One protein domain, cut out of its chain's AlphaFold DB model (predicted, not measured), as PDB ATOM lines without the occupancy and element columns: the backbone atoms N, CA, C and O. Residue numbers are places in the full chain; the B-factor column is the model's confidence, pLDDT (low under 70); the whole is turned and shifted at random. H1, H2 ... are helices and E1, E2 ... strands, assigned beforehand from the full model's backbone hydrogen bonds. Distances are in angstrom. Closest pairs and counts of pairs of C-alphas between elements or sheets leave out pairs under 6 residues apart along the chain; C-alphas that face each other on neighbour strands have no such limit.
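What this domain is: This is residues 485 to 623 of the 787 residues of an uncharacterized protein of Acidobacteria bacterium (UniProt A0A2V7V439). Little regular structure is present: two twisted sheets lie face to face as a sandwich amid long loops, with H1 off beyond E1, on neither sheet. The 139 printed residues run E1 H1 E2 E3 E4 E5 E6 E7 E8, mostly strand, with 51 residues in named elements. The antiparallel sheets run E2 E1 E5 E6 and E3 E4 E7 E8. The whole is compact, radius of gyration of the C-alphas 16.3 A, spanning 47 by 38 by 24 A.

Where its parts are: E1, residues 497 to 501, begins at C-alpha (16.840, -10.486, -28.451). H1 is 507 to 516, E2 526 to 528, E3 541 to 543, E4 548 to 553, E5 564 to 568, E6 577 to 581, E7 595 to 601, 19.2 A long, and E8 616 to 622, ending at (18.299, -10.424, -49.192).

How they stand to each other: E2 and E1 are antiparallel neighbours, with N 500 and O 527 within hydrogen-bond range at 2.9 A. E7 and E8 form a hairpin, N 597 and O 620 2.8 A apart. The closest C-alphas of E6 and E8, Ala 579 and Ile 617, are 7.0 A apart. In H1 every O i to N i+4 pair is within range.

The domain as a whole: The printed part has no cut. Links E2 to E3, E6 to E7 and E7 to E8 are long. Of the printed residues, 32 have pLDDT under 70, among them 603 to 615.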
ATOM      1  N   ALA A 485       1.241 -28.696 -39.081       54.44
ATOM      2  CA  ALA A 485       0.792 -29.499 -37.945       54.44
ATOM      3  C   ALA A 485      -0.742 -29.406 -37.750       54.44
ATOM      4  O   ALA A 485      -1.357 -28.420 -38.178       54.44
ATOM      5  N   PRO A 486      -1.375 -30.398 -37.085       52.28
ATOM      6  CA  PRO A 486      -2.781 -30.321 -36.690       52.28
ATOM      7  C   PRO A 486      -3.072 -29.060 -35.861       52.28
ATOM      8  O   PRO A 486      -2.248 -28.625 -35.059       52.28
ATOM      9  N   THR A 487      -4.259 -28.487 -36.056       49.19
ATOM     10  CA  THR A 487      -4.705 -27.137 -35.649       49.19
ATOM     11  C   THR A 487      -4.694 -26.798 -34.153       49.19
ATOM     12  O   THR A 487      -5.012 -25.662 -33.807       49.19
ATOM     13  N   ASP A 488      -4.293 -27.713 -33.272       47.12
ATOM     14  CA  ASP A 488      -4.494 -27.576 -31.822       47.12
ATOM     15  C   ASP A 488      -3.272 -27.011 -31.069       47.12
ATOM     16  O   ASP A 488      -3.329 -26.800 -29.858       47.12
ATOM     17  N   MET A 489      -2.164 -26.719 -31.763       46.44
ATOM     18  CA  MET A 489      -0.989 -26.058 -31.182       46.44
ATOM     19  C   MET A 489      -0.836 -24.630 -31.716       46.44
ATOM     20  O   MET A 489      -0.391 -24.409 -32.840       46.44
ATOM     21  N   VAL A 490      -1.149 -23.638 -30.881       47.22
ATOM     22  CA  VAL A 490      -0.731 -22.248 -31.112       47.22
ATOM     23  C   VAL A 490       0.699 -22.109 -30.593       47.22
ATOM     24  O   VAL A 490       0.910 -21.923 -29.394       47.22
ATOM     25  N   ALA A 491       1.699 -22.230 -31.468       54.16
ATOM     26  CA  ALA A 491       3.063 -21.866 -31.096       54.16
ATOM     27  C   ALA A 491       3.133 -20.343 -30.872       54.16
ATOM     28  O   ALA A 491       2.737 -19.564 -31.743       54.16
ATOM     29  N   GLN A 492       3.599 -19.915 -29.696       64.50
ATOM     30  CA  GLN A 492       3.881 -18.502 -29.433       64.50
ATOM     31  C   GLN A 492       5.132 -18.054 -30.211       64.50
ATOM     32  O   GLN A 492       6.004 -18.892 -30.462       64.50
ATOM     33  N   PRO A 493       5.242 -16.758 -30.583       70.81
ATOM     34  CA  PRO A 493       6.452 -16.230 -31.200       70.81
ATOM     35  C   PRO A 493       7.662 -16.576 -30.333       70.81
ATOM     36  O   PRO A 493       7.644 -16.339 -29.123       70.81
ATOM     37  N   VAL A 494       8.709 -17.133 -30.935       78.94
ATOM     38  CA  VAL A 494       9.924 -17.457 -30.183       78.94
ATOM     39  C   VAL A 494      10.782 -16.202 -30.086       78.94
ATOM     40  O   VAL A 494      11.239 -15.736 -31.126       78.94
ATOM     41  N   PRO A 495      11.008 -15.647 -28.880       84.50
ATOM     42  CA  PRO A 495      11.672 -14.361 -28.728       84.50
ATOM     43  C   PRO A 495      13.138 -14.423 -29.167       84.50
ATOM     44  O   PRO A 495      13.894 -15.315 -28.768       84.50
ATOM     45  N   LEU A 496      13.539 -13.420 -29.947       89.94
ATOM     46  CA  LEU A 496      14.911 -13.171 -30.364       89.94
ATOM     47  C   LEU A 496      15.337 -11.785 -29.875       89.94
ATOM     48  O   LEU A 496      14.851 -10.770 -30.373       89.94
ATOM     49  N   ASP A 497      16.263 -11.743 -28.919       90.56
ATOM     50  CA  ASP A 497      16.840 -10.486 -28.451       90.56
ATOM     51  C   ASP A 497      17.927 -10.042 -29.430       90.56
ATOM     52  O   ASP A 497      18.888 -10.777 -29.668       90.56
ATOM     53  N   VAL A 498      17.836  -8.821 -29.956       92.12
ATOM     54  CA  VAL A 498      18.976  -8.215 -30.647       92.12
ATOM     55  C   VAL A 498      19.907  -7.628 -29.600       92.12
ATOM     56  O   VAL A 498      19.519  -6.776 -28.799       92.12
ATOM     57  N   VAL A 499      21.151  -8.089 -29.593       89.38
ATOM     58  CA  VAL A 499      22.161  -7.665 -28.626       89.38
ATOM     59  C   VAL A 499      23.446  -7.249 -29.325       89.38
ATOM     60  O   VAL A 499      23.774  -7.730 -30.408       89.38
ATOM     61  N   THR A 500      24.208  -6.381 -28.672       86.50
ATOM     62  CA  THR A 500      25.628  -6.168 -28.965       86.50
ATOM     63  C   THR A 500      26.475  -6.715 -27.817       86.50
ATOM     64  O   THR A 500      25.994  -6.876 -26.688       86.50
ATOM     65  N   GLY A 501      27.716  -7.096 -28.119       65.69
ATOM     66  CA  GLY A 501      28.637  -7.666 -27.134       65.69
ATOM     67  C   GLY A 501      28.969  -6.705 -25.987       65.69
ATOM     68  O   GLY A 501      28.798  -5.493 -26.103       65.69
ATOM     69  N   ALA A 502      29.485  -7.254 -24.884       53.59
ATOM     70  CA  ALA A 502      30.232  -6.477 -23.897       53.59
ATOM     71  C   ALA A 502      31.455  -5.808 -24.552       53.59
ATOM     72  O   ALA A 502      32.063  -6.387 -25.455       53.59
ATOM     73  N   GLU A 503      31.826  -4.608 -24.100       51.06
ATOM     74  CA  GLU A 503      33.072  -3.940 -24.505       51.06
ATOM     75  C   GLU A 503      34.296  -4.887 -24.438       51.06
ATOM     76  O   GLU A 503      34.364  -5.751 -23.559       51.06
ATOM     77  N   PRO A 504      35.369  -4.600 -25.197       55.03
ATOM     78  CA  PRO A 504      35.598  -4.928 -26.613       55.03
ATOM     79  C   PRO A 504      35.481  -6.437 -26.970       55.03
ATOM     80  O   PRO A 504      35.591  -7.298 -26.094       55.03
ATOM     81  N   PRO A 505      35.359  -6.794 -28.274       59.09
ATOM     82  CA  PRO A 505      35.132  -8.164 -28.769       59.09
ATOM     83  C   PRO A 505      36.047  -9.253 -28.191       59.09
ATOM     84  O   PRO A 505      35.611 -10.394 -28.079       59.09
ATOM     85  N   ALA A 506      37.268  -8.910 -27.770       60.25
ATOM     86  CA  ALA A 506      38.247  -9.823 -27.176       60.25
ATOM     87  C   ALA A 506      37.790 -10.489 -25.862       60.25
ATOM     88  O   ALA A 506      38.292 -11.557 -25.498       60.25
ATOM     89  N   ALA A 507      36.825  -9.904 -25.145       71.38
ATOM     90  CA  ALA A 507      36.255 -10.518 -23.945       71.38
ATOM     91  C   ALA A 507      35.308 -11.687 -24.276       71.38
ATOM     92  O   ALA A 507      35.217 -12.651 -23.508       71.38
ATOM     93  N   LEU A 508      34.638 -11.641 -25.433       79.25
ATOM     94  CA  LEU A 508      33.644 -12.637 -25.831       79.25
ATOM     95  C   LEU A 508      34.254 -14.038 -26.044       79.25
ATOM     96  O   LEU A 508      33.696 -14.988 -25.493       79.25
ATOM     97  N   PRO A 509      35.392 -14.217 -26.747       82.88
ATOM     98  CA  PRO A 509      36.060 -15.510 -26.852       82.88
ATOM     99  C   PRO A 509      36.359 -16.149 -25.501       82.88
ATOM    100  O   PRO A 509      36.019 -17.309 -25.281       82.88
ATOM    101  N   LYS A 510      36.931 -15.383 -24.563       83.69
ATOM    102  CA  LYS A 510      37.247 -15.872 -23.212       83.69
ATOM    103  C   LYS A 510      35.984 -16.297 -22.467       83.69
ATOM    104  O   LYS A 510      35.960 -17.352 -21.833       83.69
ATOM    105  N   ALA A 511      34.923 -15.503 -22.577       83.25
ATOM    106  CA  ALA A 511      33.650 -15.808 -21.946       83.25
ATOM    107  C   ALA A 511      32.998 -17.067 -22.552       83.25
ATOM    108  O   ALA A 511      32.536 -17.934 -21.808       83.25
ATOM    109  N   LEU A 512      33.043 -17.229 -23.879       85.00
ATOM    110  CA  LEU A 512      32.566 -18.426 -24.580       85.00
ATOM    111  C   LEU A 512      33.369 -19.677 -24.209       85.00
ATOM    112  O   LEU A 512      32.770 -20.720 -23.956       85.00
ATOM    113  N   VAL A 513      34.695 -19.573 -24.069       84.12
ATOM    114  CA  VAL A 513      35.528 -20.664 -23.532       84.12
ATOM    115  C   VAL A 513      35.072 -21.058 -22.128       84.12
ATOM    116  O   VAL A 513      34.955 -22.249 -21.836       84.12
ATOM    117  N   GLY A 514      34.745 -20.084 -21.274       82.88
ATOM    118  CA  GLY A 514      34.135 -20.337 -19.969       82.88
ATOM    119  C   GLY A 514      32.812 -21.104 -20.074       82.88
ATOM    120  O   GLY A 514      32.626 -22.098 -19.372       82.88
ATOM    121  N   VAL A 515      31.918 -20.689 -20.979       82.50
ATOM    122  CA  VAL A 515      30.630 -21.365 -21.226       82.50
ATOM    123  C   VAL A 515      30.841 -22.809 -21.682       82.50
ATOM    124  O   VAL A 515      30.234 -23.725 -21.134       82.50
ATOM    125  N   TRP A 516      31.766 -23.057 -22.609       82.88
ATOM    126  CA  TRP A 516      32.078 -24.414 -23.071       82.88
ATOM    127  C   TRP A 516      32.723 -25.294 -21.996       82.88
ATOM    128  O   TRP A 516      32.596 -26.517 -22.065       82.88
ATOM    129  N   LYS A 517      33.375 -24.685 -20.999       81.38
ATOM    130  CA  LYS A 517      33.913 -25.348 -19.798       81.38
ATOM    131  C   LYS A 517      32.861 -25.515 -18.684       81.38
ATOM    132  O   LYS A 517      33.203 -25.969 -17.597       81.38
ATOM    133  N   GLY A 518      31.590 -25.200 -18.951       79.56
ATOM    134  CA  GLY A 518      30.457 -25.443 -18.051       79.56
ATOM    135  C   GLY A 518      29.944 -24.212 -17.300       79.56
ATOM    136  O   GLY A 518      29.079 -24.353 -16.436       79.56
ATOM    137  N   ALA A 519      30.445 -23.006 -17.593       82.38
ATOM    138  CA  ALA A 519      29.846 -21.787 -17.058       82.38
ATOM    139  C   ALA A 519      28.448 -21.548 -17.660       82.38
ATOM    140  O   ALA A 519      28.200 -21.849 -18.824       82.38
ATOM    141  N   SER A 520      27.539 -20.966 -16.871       77.56
ATOM    142  CA  SER A 520      26.209 -20.600 -17.372       77.56
ATOM    143  C   SER A 520      26.319 -19.561 -18.502       77.56
ATOM    144  O   SER A 520      27.011 -18.554 -18.307       77.56
ATOM    145  N   PRO A 521      25.613 -19.745 -19.638       73.50
ATOM    146  CA  PRO A 521      25.503 -18.740 -20.700       73.50
ATOM    147  C   PRO A 521      24.996 -17.375 -20.219       73.50
ATOM    148  O   PRO A 521      25.302 -16.357 -20.830       73.50
ATOM    149  N   GLU A 522      24.266 -17.329 -19.102       72.50
ATOM    150  CA  GLU A 522      23.759 -16.092 -18.492       72.50
ATOM    151  C   GLU A 522      24.875 -15.163 -17.991       72.50
ATOM    152  O   GLU A 522      24.644 -13.973 -17.799       72.50
ATOM    153  N   LYS A 523      26.096 -15.685 -17.806       68.44
ATOM    154  CA  LYS A 523      27.275 -14.883 -17.441       68.44
ATOM    155  C   LYS A 523      27.835 -14.068 -18.608       68.44
ATOM    156  O   LYS A 523      28.718 -13.241 -18.390       68.44
ATOM    157  N   LEU A 524      27.370 -14.312 -19.835       77.25
ATOM    158  CA  LEU A 524      27.716 -13.481 -20.981       77.25
ATOM    159  C   LEU A 524      27.028 -12.121 -20.821       77.25
ATOM    160  O   LEU A 524      25.800 -12.027 -20.801       77.25
ATOM    161  N   LEU A 525      27.835 -11.070 -20.685       75.56
ATOM    162  CA  LEU A 525      27.352  -9.697 -20.636       75.56
ATOM    163  C   LEU A 525      26.963  -9.270 -22.055       75.56
ATOM    164  O   LEU A 525      27.800  -9.217 -22.956       75.56
ATOM    165  N   TRP A 526      25.677  -8.998 -22.241       83.00
ATOM    166  CA  TRP A 526      25.095  -8.555 -23.501       83.00
ATOM    167  C   TRP A 526      24.374  -7.238 -23.273       83.00
ATOM    168  O   TRP A 526      23.590  -7.128 -22.328       83.00
ATOM    169  N   THR A 527      24.586  -6.279 -24.165       86.75
ATOM    170  CA  THR A 527      23.840  -5.023 -24.155       86.75
ATOM    171  C   THR A 527      22.657  -5.169 -25.112       86.75
ATOM    172  O   THR A 527      22.880  -5.321 -26.316       86.75
ATOM    173  N   PRO A 528      21.406  -5.181 -24.616       87.94
ATOM    174  CA  PRO A 528      20.234  -5.284 -25.475       87.94
ATOM    175  C   PRO A 528      20.073  -4.023 -26.322       87.94
ATOM    176  O   PRO A 528      20.330  -2.910 -25.862       87.94
ATOM    177  N   LEU A 529      19.623  -4.205 -27.559       89.00
ATOM    178  CA  LEU A 529      19.322  -3.133 -28.496       89.00
ATOM    179  C   LEU A 529      17.833  -3.153 -28.825       89.00
ATOM    180  O   LEU A 529      17.255  -4.208 -29.081       89.00
ATOM    181  N   ASN A 530      17.215  -1.974 -28.849       88.19
ATOM    182  CA  ASN A 530      15.831  -1.841 -29.281       88.19
ATOM    183  C   ASN A 530      15.784  -1.771 -30.813       88.19
ATOM    184  O   ASN A 530      15.987  -0.704 -31.394       88.19
ATOM    185  N   VAL A 531      15.563  -2.917 -31.452       89.06
ATOM    186  CA  VAL A 531      15.434  -3.047 -32.907       89.06
ATOM    187  C   VAL A 531      14.037  -3.586 -33.211       89.06
ATOM    188  O   VAL A 531      13.651  -4.602 -32.628       89.06
ATOM    189  N   PRO A 532      13.249  -2.926 -34.081       88.75
ATOM    190  CA  PRO A 532      11.932  -3.428 -34.445       88.75
ATOM    191  C   PRO A 532      12.059  -4.796 -35.126       88.75
ATOM    192  O   PRO A 532      12.994  -5.037 -35.888       88.75
ATOM    193  N   ALA A 533      11.106  -5.694 -34.867       88.06
ATOM    194  CA  ALA A 533      11.130  -7.046 -35.420       88.06
ATOM    195  C   ALA A 533      11.000  -7.074 -36.952       88.06
ATOM    196  O   ALA A 533      11.440  -8.034 -37.581       88.06
ATOM    197  N   ARG A 534      10.387  -6.038 -37.541       89.75
ATOM    198  CA  ARG A 534      10.345  -5.787 -38.987       89.75
ATOM    199  C   ARG A 534      10.147  -4.298 -39.300       89.75
ATOM    200  O   ARG A 534       9.735  -3.556 -38.402       89.75
ATOM    201  N   PRO A 535      10.387  -3.830 -40.540       86.00
ATOM    202  CA  PRO A 535      10.158  -2.433 -40.898       86.00
ATOM    203  C   PRO A 535       8.734  -1.997 -40.535       86.00
ATOM    204  O   PRO A 535       7.751  -2.629 -40.921       86.00
ATOM    205  N   GLY A 536       8.624  -0.949 -39.716       85.31
ATOM    206  CA  GLY A 536       7.340  -0.403 -39.266       85.31
ATOM    207  C   GLY A 536       6.564  -1.241 -38.238       85.31
ATOM    208  O   GLY A 536       5.441  -0.867 -37.906       85.31
ATOM    209  N   SER A 537       7.107  -2.343 -37.699       87.50
ATOM    210  CA  SER A 537       6.402  -3.151 -36.693       87.50
ATOM    211  C   SER A 537       7.325  -3.749 -35.630       87.50
ATOM    212  O   SER A 537       8.356  -4.348 -35.922       87.50
ATOM    213  N   ALA A 538       6.905  -3.647 -34.367       86.94
ATOM    214  CA  ALA A 538       7.577  -4.296 -33.241       86.94
ATOM    215  C   ALA A 538       7.304  -5.811 -33.160       86.94
ATOM    216  O   ALA A 538       7.957  -6.501 -32.384       86.94
ATOM    217  N   GLN A 539       6.339  -6.327 -33.931       89.50
ATOM    218  CA  GLN A 539       5.935  -7.735 -33.895       89.50
ATOM    219  C   GLN A 539       6.527  -8.514 -35.083       89.50
ATOM    220  O   GLN A 539       6.438  -8.025 -36.219       89.50
ATOM    221  N   PRO A 540       7.103  -9.711 -34.845       91.25
ATOM    222  CA  PRO A 540       7.607 -10.575 -35.908       91.25
ATOM    223  C   PRO A 540       6.464 -11.220 -36.699       91.25
ATOM    224  O   PRO A 540       5.298 -11.178 -36.299       91.25
ATOM    225  N   MET A 541       6.804 -11.849 -37.822       90.12
ATOM    226  CA  MET A 541       5.866 -12.687 -38.572       90.12
ATOM    227  C   MET A 541       5.874 -14.101 -37.996       90.12
ATOM    228  O   MET A 541       6.935 -14.627 -37.669       90.12
ATOM    229  N   VAL A 542       4.699 -14.711 -37.834       88.31
ATOM    230  CA  VAL A 542       4.561 -16.011 -37.164       88.31
ATOM    231  C   VAL A 542       3.593 -16.902 -37.926       88.31
ATOM    232  O   VAL A 542       2.480 -16.484 -38.243       88.31
ATOM    233  N   ASP A 543       3.993 -18.153 -38.139       83.81
ATOM    234  CA  ASP A 543       3.081 -19.246 -38.468       83.81
ATOM    235  C   ASP A 543       3.111 -20.285 -37.342       83.81
ATOM    236  O   ASP A 543       4.079 -21.035 -37.181       83.81
ATOM    237  N   GLY A 544       2.020 -20.348 -36.574       74.31
ATOM    238  CA  GLY A 544       1.867 -21.299 -35.475       74.31
ATOM    239  C   GLY A 544       1.790 -22.763 -35.923       74.31
ATOM    240  O   GLY A 544       2.318 -23.632 -35.233       74.31
ATOM    241  N   ARG A 545       1.214 -23.047 -37.100       72.94
ATOM    242  CA  ARG A 545       1.090 -24.409 -37.657       72.94
ATOM    243  C   ARG A 545       2.432 -24.954 -38.117       72.94
ATOM    244  O   ARG A 545       2.663 -26.161 -38.063       72.94
ATOM    245  N   LEU A 546       3.307 -24.064 -38.580       74.12
ATOM    246  CA  LEU A 546       4.684 -24.396 -38.916       74.12
ATOM    247  C   LEU A 546       5.633 -24.214 -37.730       74.12
ATOM    248  O   LEU A 546       6.763 -24.662 -37.838       74.12
ATOM    249  N   SER A 547       5.215 -23.618 -36.608       77.38
ATOM    250  CA  SER A 547       6.108 -23.252 -35.490       77.38
ATOM    251  C   SER A 547       7.307 -22.406 -35.944       77.38
ATOM    252  O   SER A 547       8.438 -22.611 -35.501       77.38
ATOM    253  N   VAL A 548       7.052 -21.465 -36.859       82.81
ATOM    254  CA  VAL A 548       8.067 -20.595 -37.462       82.81
ATOM    255  C   VAL A 548       7.822 -19.148 -37.052       82.81
ATOM    256  O   VAL A 548       6.700 -18.653 -37.136       82.81
ATOM    257  N   THR A 549       8.887 -18.463 -36.634       88.62
ATOM    258  CA  THR A 549       8.920 -17.013 -36.385       88.62
ATOM    259  C   THR A 549       9.967 -16.373 -37.300       88.62
ATOM    260  O   THR A 549      11.095 -16.854 -37.343       88.62
ATOM    261  N   SER A 550       9.624 -15.305 -38.021       91.06
ATOM    262  CA  SER A 550      10.542 -14.540 -38.879       91.06
ATOM    263  C   SER A 550      10.697 -13.105 -38.379       91.06
ATOM    264  O   SER A 550       9.716 -12.410 -38.092       91.06
ATOM    265  N   TYR A 551      11.955 -12.684 -38.297       93.19
ATOM    266  CA  TYR A 551      12.402 -11.326 -38.016       93.19
ATOM    267  C   TYR A 551      13.067 -10.758 -39.272       93.19
ATOM    268  O   TYR A 551      13.889 -11.434 -39.884       93.19
ATOM    269  N   LEU A 552      12.748  -9.520 -39.644       92.25
ATOM    270  CA  LEU A 552      13.278  -8.872 -40.845       92.25
ATOM    271  C   LEU A 552      13.933  -7.543 -40.477       92.25
ATOM    272  O   LEU A 552      13.264  -6.546 -40.243       92.25
ATOM    273  N   PHE A 553      15.254  -7.495 -40.439       91.31
ATOM    274  CA  PHE A 553      15.980  -6.301 -40.035       91.31
ATOM    275  C   PHE A 553      16.403  -5.473 -41.251       91.31
ATOM    276  O   PHE A 553      17.113  -5.959 -42.128       91.31
ATOM    277  N   GLU A 554      15.982  -4.210 -41.275       83.25
ATOM    278  CA  GLU A 554      16.414  -3.197 -42.249       83.25
ATOM    279  C   GLU A 554      17.210  -2.099 -41.536       83.25
ATOM    280  O   GLU A 554      18.403  -1.914 -41.761       83.25
ATOM    281  N   GLN A 555      16.553  -1.409 -40.601       73.06
ATOM    282  CA  GLN A 555      17.112  -0.308 -39.823       73.06
ATOM    283  C   GLN A 555      17.376  -0.730 -38.377       73.06
ATOM    284  O   GLN A 555      16.695  -1.588 -37.818       73.06
ATOM    285  N   GLY A 556      18.363  -0.092 -37.764       79.44
ATOM    286  CA  GLY A 556      18.759  -0.311 -36.381       79.44
ATOM    287  C   GLY A 556      19.928   0.604 -36.027       79.44
ATOM    288  O   GLY A 556      20.402   1.346 -36.890       79.44
ATOM    289  N   PRO A 557      20.428   0.562 -34.784       83.12
ATOM    290  CA  PRO A 557      21.619   1.298 -34.362       83.12
ATOM    291  C   PRO A 557      22.897   0.628 -34.907       83.12
ATOM    292  O   PRO A 557      23.874   0.423 -34.184       83.12
ATOM    293  N   TRP A 558      22.848   0.222 -36.179       86.44
ATOM    294  CA  TRP A 558      23.933  -0.400 -36.910       86.44
ATOM    295  C   TRP A 558      24.967   0.669 -37.232       86.44
ATOM    296  O   TRP A 558      24.648   1.694 -37.834       86.44
ATOM    297  N   HIS A 559      26.211   0.422 -36.863       85.00
ATOM    298  CA  HIS A 559      27.341   1.222 -37.295       85.00
ATOM    299  C   HIS A 559      28.378   0.304 -37.928       85.00
ATOM    300  O   HIS A 559      28.494  -0.871 -37.564       85.00
ATOM    301  N   ASP A 560      29.147   0.845 -38.868       77.25
ATOM    302  CA  ASP A 560      30.268   0.117 -39.445       77.25
ATOM    303  C   ASP A 560      31.224  -0.300 -38.313       77.25
ATOM    304  O   ASP A 560      31.492   0.454 -37.370       77.25
ATOM    305  N   GLY A 561      31.658  -1.557 -38.340       79.69
ATOM    306  CA  GLY A 561      32.451  -2.151 -37.264       79.69
ATOM    307  C   GLY A 561      31.690  -2.646 -36.036       79.69
ATOM    308  O   GLY A 561      32.306  -3.227 -35.140       79.69
ATOM    309  N   GLY A 562      30.370  -2.464 -35.985       83.12
ATOM    310  CA  GLY A 562      29.525  -3.002 -34.924       83.12
ATOM    311  C   GLY A 562      29.423  -4.528 -34.943       83.12
ATOM    312  O   GLY A 562      29.598  -5.184 -35.971       83.12
ATOM    313  N   ARG A 563      29.153  -5.116 -33.771       87.62
ATOM    314  CA  ARG A 563      29.025  -6.570 -33.587       87.62
ATOM    315  C   ARG A 563      27.682  -6.903 -32.967       87.62
ATOM    316  O   ARG A 563      27.502  -6.770 -31.759       87.62
ATOM    317  N   TYR A 564      26.775  -7.378 -33.807       90.75
ATOM    318  CA  TYR A 564      25.389  -7.620 -33.440       90.75
ATOM    319  C   TYR A 564      25.056  -9.101 -33.495       90.75
ATOM    320  O   TYR A 564      25.551  -9.842 -34.349       90.75
ATOM    321  N   TYR A 565      24.206  -9.528 -32.572       91.88
ATOM    322  CA  TYR A 565      23.808 -10.916 -32.443       91.88
ATOM    323  C   TYR A 565      22.308 -11.021 -32.189       91.88
ATOM    324  O   TYR A 565      21.742 -10.233 -31.434       91.88
ATOM    325  N   GLY A 566      21.682 -12.026 -32.793       92.31
ATOM    326  CA  GLY A 566      20.364 -12.503 -32.405       92.31
ATOM    327  C   GLY A 566      20.540 -13.550 -31.314       92.31
ATOM    328  O   GLY A 566      21.054 -14.639 -31.574       92.31
ATOM    329  N   LEU A 567      20.157 -13.219 -30.087       90.25
ATOM    330  CA  LEU A 567      20.276 -14.091 -28.930       90.25
ATOM    331  C   LEU A 567      18.911 -14.680 -28.575       90.25
ATOM    332  O   LEU A 567      18.004 -13.981 -28.131       90.25
ATOM    333  N   MET A 568      18.794 -15.997 -28.696       86.94
ATOM    334  CA  MET A 568      17.642 -16.739 -28.201       86.94
ATOM    335  C   MET A 568      17.984 -17.323 -26.829       86.94
ATOM    336  O   MET A 568      18.591 -18.393 -26.724       86.94
ATOM    337  N   ARG A 569      17.619 -16.594 -25.766       77.75
ATOM    338  CA  ARG A 569      17.931 -16.964 -24.372       77.75
ATOM    339  C   ARG A 569      17.157 -18.185 -23.891       77.75
ATOM    340  O   ARG A 569      17.704 -19.012 -23.170       77.75
ATOM    341  N   GLN A 570      15.889 -18.282 -24.278       70.94
ATOM    342  CA  GLN A 570      14.974 -19.336 -23.851       70.94
ATOM    343  C   GLN A 570      14.530 -20.134 -25.075       70.94
ATOM    344  O   GLN A 570      13.503 -19.850 -25.682       70.94
ATOM    345  N   ALA A 571      15.336 -21.125 -25.462       64.38
ATOM    346  CA  ALA A 571      14.927 -22.093 -26.472       64.38
ATOM    347  C   ALA A 571      13.775 -22.951 -25.907       64.38
ATOM    348  O   ALA A 571      13.955 -23.507 -24.818       64.38
ATOM    349  N   PRO A 572      12.643 -23.129 -26.621       58.59
ATOM    350  CA  PRO A 572      11.563 -24.038 -26.216       58.59
ATOM    351  C   PRO A 572      12.047 -25.429 -25.779       58.59
ATOM    352  O   PRO A 572      11.527 -26.009 -24.828       58.59
ATOM    353  N   ALA A 573      13.117 -25.927 -26.404       56.22
ATOM    354  CA  ALA A 573      13.963 -26.967 -25.837       56.22
ATOM    355  C   ALA A 573      15.427 -26.803 -26.297       56.22
ATOM    356  O   ALA A 573      15.710 -26.342 -27.401       56.22
ATOM    357  N   GLY A 574      16.381 -27.199 -25.447       64.12
ATOM    358  CA  GLY A 574      17.817 -27.167 -25.762       64.12
ATOM    359  C   GLY A 574      18.591 -26.021 -25.104       64.12
ATOM    360  O   GLY A 574      18.120 -25.405 -24.151       64.12
ATOM    361  N   SER A 575      19.826 -25.812 -25.561       70.94
ATOM    362  CA  SER A 575      20.700 -24.728 -25.093       70.94
ATOM    363  C   SER A 575      20.349 -23.410 -25.811       70.94
ATOM    364  O   SER A 575      19.883 -23.468 -26.953       70.94
ATOM    365  N   PRO A 576      20.608 -22.235 -25.206       81.31
ATOM    366  CA  PRO A 576      20.494 -20.946 -25.890       81.31
ATOM    367  C   PRO A 576      21.266 -20.920 -27.218       81.31
ATOM    368  O   PRO A 576      22.309 -21.569 -27.354       81.31
ATOM    369  N   LEU A 577      20.767 -20.164 -28.196       85.81
ATOM    370  CA  LEU A 577      21.416 -19.990 -29.500       85.81
ATOM    371  C   LEU A 577      21.818 -18.528 -29.707       85.81
ATOM    372  O   LEU A 577      21.108 -17.615 -29.289       85.81
ATOM    373  N   LEU A 578      22.950 -18.330 -30.373       89.56
ATOM    374  CA  LEU A 578      23.496 -17.029 -30.742       89.56
ATOM    375  C   LEU A 578      23.721 -16.997 -32.254       89.56
ATOM    376  O   LEU A 578      24.597 -17.698 -32.754       89.56
ATOM    377  N   ALA A 579      22.957 -16.191 -32.977       92.06
ATOM    378  CA  ALA A 579      23.155 -15.943 -34.400       92.06
ATOM    379  C   ALA A 579      23.993 -14.677 -34.601       92.06
ATOM    380  O   ALA A 579      23.663 -13.636 -34.039       92.06
ATOM    381  N   VAL A 580      25.068 -14.748 -35.385       93.19
ATOM    382  CA  VAL A 580      25.837 -13.558 -35.773       93.19
ATOM    383  C   VAL A 580      25.057 -12.818 -36.856       93.19
ATOM    384  O   VAL A 580      24.768 -13.394 -37.903       93.19
ATOM    385  N   LEU A 581      24.689 -11.560 -36.601       93.62
ATOM    386  CA  LEU A 581      23.906 -10.764 -37.546       93.62
ATOM    387  C   LEU A 581      24.850 -10.004 -38.487       93.62
ATOM    388  O   LEU A 581      25.667  -9.214 -38.004       93.62
ATOM    389  N   PRO A 582      24.755 -10.201 -39.813       92.88
ATOM    390  CA  PRO A 582      25.566  -9.483 -40.791       92.88
ATOM    391  C   PRO A 582      25.016  -8.063 -41.008       92.88
ATOM    392  O   PRO A 582      24.477  -7.753 -42.064       92.88
ATOM    393  N   SER A 583      25.114  -7.205 -39.989       90.56
ATOM    394  CA  SER A 583      24.577  -5.837 -40.002       90.56
ATOM    395  C   SER A 583      25.641  -4.801 -39.597       90.56
ATOM    396  O   SER A 583      26.406  -5.075 -38.670       90.56
ATOM    397  N   PRO A 584      25.683  -3.610 -40.229       90.38
ATOM    398  CA  PRO A 584      24.882  -3.224 -41.395       90.38
ATOM    399  C   PRO A 584      25.290  -4.013 -42.651       90.38
ATOM    400  O   PRO A 584      26.468  -4.294 -42.858       90.38
ATOM    401  N   TRP A 585      24.317  -4.356 -43.500       90.88
ATOM    402  CA  TRP A 585      24.580  -4.907 -44.831       90.88
ATOM    403  C   TRP A 585      24.277  -3.851 -45.887       90.88
ATOM    404  O   TRP A 585      23.186  -3.282 -45.890       90.88
ATOM    405  N   ARG A 586      25.208  -3.608 -46.809       88.50
ATOM    406  CA  ARG A 586      24.961  -2.806 -48.018       88.50
ATOM    407  C   ARG A 586      24.838  -3.743 -49.204       88.50
ATOM    408  O   ARG A 586      25.664  -4.639 -49.335       88.50
ATOM    409  N   GLN A 587      23.827  -3.579 -50.044       83.81
ATOM    410  CA  GLN A 587      23.674  -4.464 -51.193       83.81
ATOM    411  C   GLN A 587      24.921  -4.406 -52.081       83.81
ATOM    412  O   GLN A 587      25.499  -3.340 -52.294       83.81
ATOM    413  N   ALA A 588      25.356  -5.566 -52.565       79.56
ATOM    414  CA  ALA A 588      26.549  -5.705 -53.396       79.56
ATOM    415  C   ALA A 588      26.425  -5.014 -54.768       79.56
ATOM    416  O   ALA A 588      27.433  -4.725 -55.404       79.56
ATOM    417  N   ASP A 589      25.205  -4.707 -55.213       75.06
ATOM    418  CA  ASP A 589      24.937  -3.862 -56.385       75.06
ATOM    419  C   ASP A 589      24.932  -2.353 -56.061       75.06
ATOM    420  O   ASP A 589      24.651  -1.534 -56.934       75.06
ATOM    421  N   LEU A 590      25.258  -1.984 -54.816       78.75
ATOM    422  CA  LEU A 590      25.316  -0.616 -54.296       78.75
ATOM    423  C   LEU A 590      23.977   0.140 -54.346       78.75
ATOM    424  O   LEU A 590      23.955   1.367 -54.240       78.75
ATOM    425  N   THR A 591      22.850  -0.563 -54.473       79.56
ATOM    426  CA  THR A 591      21.530   0.078 -54.589       79.56
ATOM    427  C   THR A 591      20.948   0.553 -53.253       79.56
ATOM    428  O   THR A 591      20.002   1.342 -53.247       79.56
ATOM    429  N   GLY A 592      21.524   0.147 -52.115       82.06
ATOM    430  CA  GLY A 592      21.099   0.623 -50.798       82.06
ATOM    431  C   GLY A 592      21.417  -0.333 -49.643       82.06
ATOM    432  O   GLY A 592      22.269  -1.216 -49.778       82.06
ATOM    433  N   PRO A 593      20.774  -0.151 -48.474       84.06
ATOM    434  CA  PRO A 593      20.858  -1.107 -47.375       84.06
ATOM    435  C   PRO A 593      20.189  -2.434 -47.762       84.06
ATOM    436  O   PRO A 593      19.141  -2.453 -48.402       84.06
ATOM    437  N   GLY A 594      20.801  -3.551 -47.374       84.81
ATOM    438  CA  GLY A 594      20.211  -4.878 -47.531       84.81
ATOM    439  C   GLY A 594      19.374  -5.281 -46.323       84.81
ATOM    440  O   GLY A 594      19.637  -4.859 -45.197       84.81
ATOM    441  N   LEU A 595      18.389  -6.145 -46.564       88.81
ATOM    442  CA  LEU A 595      17.558  -6.727 -45.515       88.81
ATOM    443  C   LEU A 595      18.192  -8.010 -44.974       88.81
ATOM    444  O   LEU A 595      18.658  -8.852 -45.746       88.81
ATOM    445  N   VAL A 596      18.149  -8.185 -43.655       91.81
ATOM    446  CA  VAL A 596      18.595  -9.401 -42.964       91.81
ATOM    447  C   VAL A 596      17.383 -10.120 -42.384       91.81
ATOM    448  O   VAL A 596      16.715  -9.618 -41.487       91.81
ATOM    449  N   ASP A 597      17.108 -11.306 -42.900       90.50
ATOM    450  CA  ASP A 597      16.021 -12.183 -42.491       90.50
ATOM    451  C   ASP A 597      16.551 -13.220 -41.490       90.50
ATOM    452  O   ASP A 597      17.514 -13.941 -41.770       90.50
ATOM    453  N   VAL A 598      15.947 -13.286 -40.306       92.50
ATOM    454  CA  VAL A 598      16.270 -14.272 -39.274       92.50
ATOM    455  C   VAL A 598      15.028 -15.093 -38.975       92.50
ATOM    456  O   VAL A 598      14.075 -14.613 -38.361       92.50
ATOM    457  N   VAL A 599      15.060 -16.359 -39.378       89.31
ATOM    458  CA  VAL A 599      13.990 -17.317 -39.109       89.31
ATOM    459  C   VAL A 599      14.361 -18.215 -37.947       89.31
ATOM    460  O   VAL A 599      15.437 -18.808 -37.921       89.31
ATOM    461  N   VAL A 600      13.430 -18.345 -37.009       87.19
ATOM    462  CA  VAL A 600      13.454 -19.315 -35.922       87.19
ATOM    463  C   VAL A 600      12.415 -20.395 -36.224       87.19
ATOM    464  O   VAL A 600      11.212 -20.137 -36.178       87.19
ATOM    465  N   ASP A 601      12.876 -21.603 -36.538       80.12
ATOM    466  CA  ASP A 601      12.043 -22.808 -36.642       80.12
ATOM    467  C   ASP A 601      12.127 -23.552 -35.313       80.12
ATOM    468  O   ASP A 601      13.181 -24.094 -34.990       80.12
ATOM    469  N   ALA A 602      11.043 -23.557 -34.541       74.38
ATOM    470  CA  ALA A 602      10.988 -24.109 -33.189       74.38
ATOM    471  C   ALA A 602      10.133 -25.375 -33.077       74.38
ATOM    472  O   ALA A 602       9.536 -25.650 -32.034       74.38
ATOM    473  N   HIS A 603      10.034 -26.135 -34.162       65.06
ATOM    474  CA  HIS A 603       9.232 -27.345 -34.166       65.06
ATOM    475  C   HIS A 603       9.771 -28.425 -33.223       65.06
ATOM    476  O   HIS A 603      10.836 -29.015 -33.426       65.06
ATOM    477  N   GLU A 604       8.949 -28.768 -32.234       51.59
ATOM    478  CA  GLU A 604       9.198 -29.849 -31.290       51.59
ATOM    479  C   GLU A 604       9.162 -31.210 -32.012       51.59
ATOM    480  O   GLU A 604       8.100 -31.758 -32.308       51.59
ATOM    481  N   THR A 605      10.322 -31.818 -32.275       47.03
ATOM    482  CA  THR A 605      10.356 -33.265 -32.514       47.03
ATOM    483  C   THR A 605      10.188 -33.961 -31.165       47.03
ATOM    484  O   THR A 605      11.106 -34.008 -30.346       47.03
ATOM    485  N   ARG A 606       8.999 -34.520 -30.897       40.78
ATOM    486  CA  ARG A 606       8.772 -35.435 -29.761       40.78
ATOM    487  C   ARG A 606       9.490 -36.771 -29.998       40.78
ATOM    488  O   ARG A 606       8.871 -37.828 -30.094       40.78
ATOM    489  N   ALA A 607      10.817 -36.745 -30.078       35.31
ATOM    490  CA  ALA A 607      11.645 -37.936 -30.025       35.31
ATOM    491  C   ALA A 607      11.765 -38.369 -28.552       35.31
ATOM    492  O   ALA A 607      12.360 -37.681 -27.722       35.31
ATOM    493  N   LYS A 608      11.144 -39.504 -28.206       37.66
ATOM    494  CA  LYS A 608      11.100 -40.101 -26.857       37.66
ATOM    495  C   LYS A 608      12.463 -40.044 -26.136       37.66
ATOM    496  O   LYS A 608      13.334 -40.881 -26.355       37.66
ATOM    497  N   GLY A 609      12.616 -39.098 -25.207       39.91
ATOM    498  CA  GLY A 609      13.645 -39.118 -24.159       39.91
ATOM    499  C   GLY A 609      15.061 -38.645 -24.525       39.91
ATOM    500  O   GLY A 609      15.950 -38.771 -23.683       39.91
ATOM    501  N   ARG A 610      15.308 -38.073 -25.712       38.12
ATOM    502  CA  ARG A 610      16.579 -37.385 -26.032       38.12
ATOM    503  C   ARG A 610      16.319 -35.988 -26.593       38.12
ATOM    504  O   ARG A 610      15.504 -35.826 -27.487       38.12
ATOM    505  N   ARG A 611      17.038 -34.987 -26.069       35.06
ATOM    506  CA  ARG A 611      17.015 -33.599 -26.563       35.06
ATOM    507  C   ARG A 611      17.714 -33.525 -27.933       35.06
ATOM    508  O   ARG A 611      18.935 -33.399 -27.980       35.06
ATOM    509  N   GLU A 612      16.966 -33.643 -29.028       42.97
ATOM    510  CA  GLU A 612      17.413 -33.234 -30.376       42.97
ATOM    511  C   GLU A 612      17.408 -31.701 -30.517       42.97
ATOM    512  O   GLU A 612      16.982 -31.040 -29.579       42.97
ATOM    513  N   TRP A 613      17.926 -31.139 -31.630       49.94
ATOM    514  CA  TRP A 613      17.812 -29.711 -32.012       49.94
ATOM    515  C   TRP A 613      16.339 -29.374 -32.305       49.94
ATOM    516  O   TRP A 613      15.935 -29.476 -33.463       49.94
ATOM    517  N   PRO A 614      15.520 -28.958 -31.329       54.84
ATOM    518  CA  PRO A 614      14.102 -28.717 -31.583       54.84
ATOM    519  C   PRO A 614      13.886 -27.292 -32.113       54.84
ATOM    520  O   PRO A 614      12.771 -26.898 -32.416       54.84
ATOM    521  N   VAL A 615      14.966 -26.503 -32.182       68.62
ATOM    522  CA  VAL A 615      14.972 -25.104 -32.568       68.62
ATOM    523  C   VAL A 615      16.182 -24.843 -33.457       68.62
ATOM    524  O   VAL A 615      17.315 -25.188 -33.092       68.62
ATOM    525  N   ARG A 616      15.948 -24.250 -34.624       76.25
ATOM    526  CA  ARG A 616      16.963 -23.799 -35.579       76.25
ATOM    527  C   ARG A 616      16.802 -22.306 -35.812       76.25
ATOM    528  O   ARG A 616      15.682 -21.822 -35.920       76.25
ATOM    529  N   ILE A 617      17.928 -21.602 -35.905       84.00
ATOM    530  CA  ILE A 617      17.973 -20.217 -36.375       84.00
ATOM    531  C   ILE A 617      18.684 -20.214 -37.724       84.00
ATOM    532  O   ILE A 617      19.769 -20.791 -37.837       84.00
ATOM    533  N   SER A 618      18.068 -19.569 -38.710       85.75
ATOM    534  CA  SER A 618      18.590 -19.392 -40.062       85.75
ATOM    535  C   SER A 618      18.679 -17.909 -40.385       85.75
ATOM    536  O   SER A 618      17.683 -17.192 -40.313       85.75
ATOM    537  N   VAL A 619      19.883 -17.455 -40.732       90.00
ATOM    538  CA  VAL A 619      20.148 -16.064 -41.119       90.00
ATOM    539  C   VAL A 619      20.331 -16.000 -42.629       90.00
ATOM    540  O   VAL A 619      21.159 -16.721 -43.189       90.00
ATOM    541  N   VAL A 620      19.572 -15.126 -43.283       87.75
ATOM    542  CA  VAL A 620      19.607 -14.898 -44.728       87.75
ATOM    543  C   VAL A 620      19.724 -13.412 -44.989       87.75
ATOM    544  O   VAL A 620      19.027 -12.606 -44.386       87.75
ATOM    545  N   VAL A 621      20.589 -13.042 -45.923       89.12
ATOM    546  CA  VAL A 621      20.644 -11.673 -46.426       89.12
ATOM    547  C   VAL A 621      19.932 -11.624 -47.771       89.12
ATOM    548  O   VAL A 621      20.244 -12.412 -48.666       89.12
ATOM    549  N   ARG A 622      18.987 -10.692 -47.921       86.06
ATOM    550  CA  ARG A 622      18.299 -10.424 -49.192       86.06
ATOM    551  C   ARG A 622      19.210  -9.570 -50.082       86.06
ATOM    552  O   ARG A 622      19.078  -8.347 -50.153       86.06
ATOM    553  N   ASP A 623      20.178 -10.233 -50.711       81.69
ATOM    554  CA  ASP A 623      21.144  -9.634 -51.633       81.69
ATOM    555  C   ASP A 623      21.172 -10.401 -52.960       81.69
ATOM    556  O   ASP A 623      21.394 -11.614 -53.012       81.69
TER     557      ASP A 623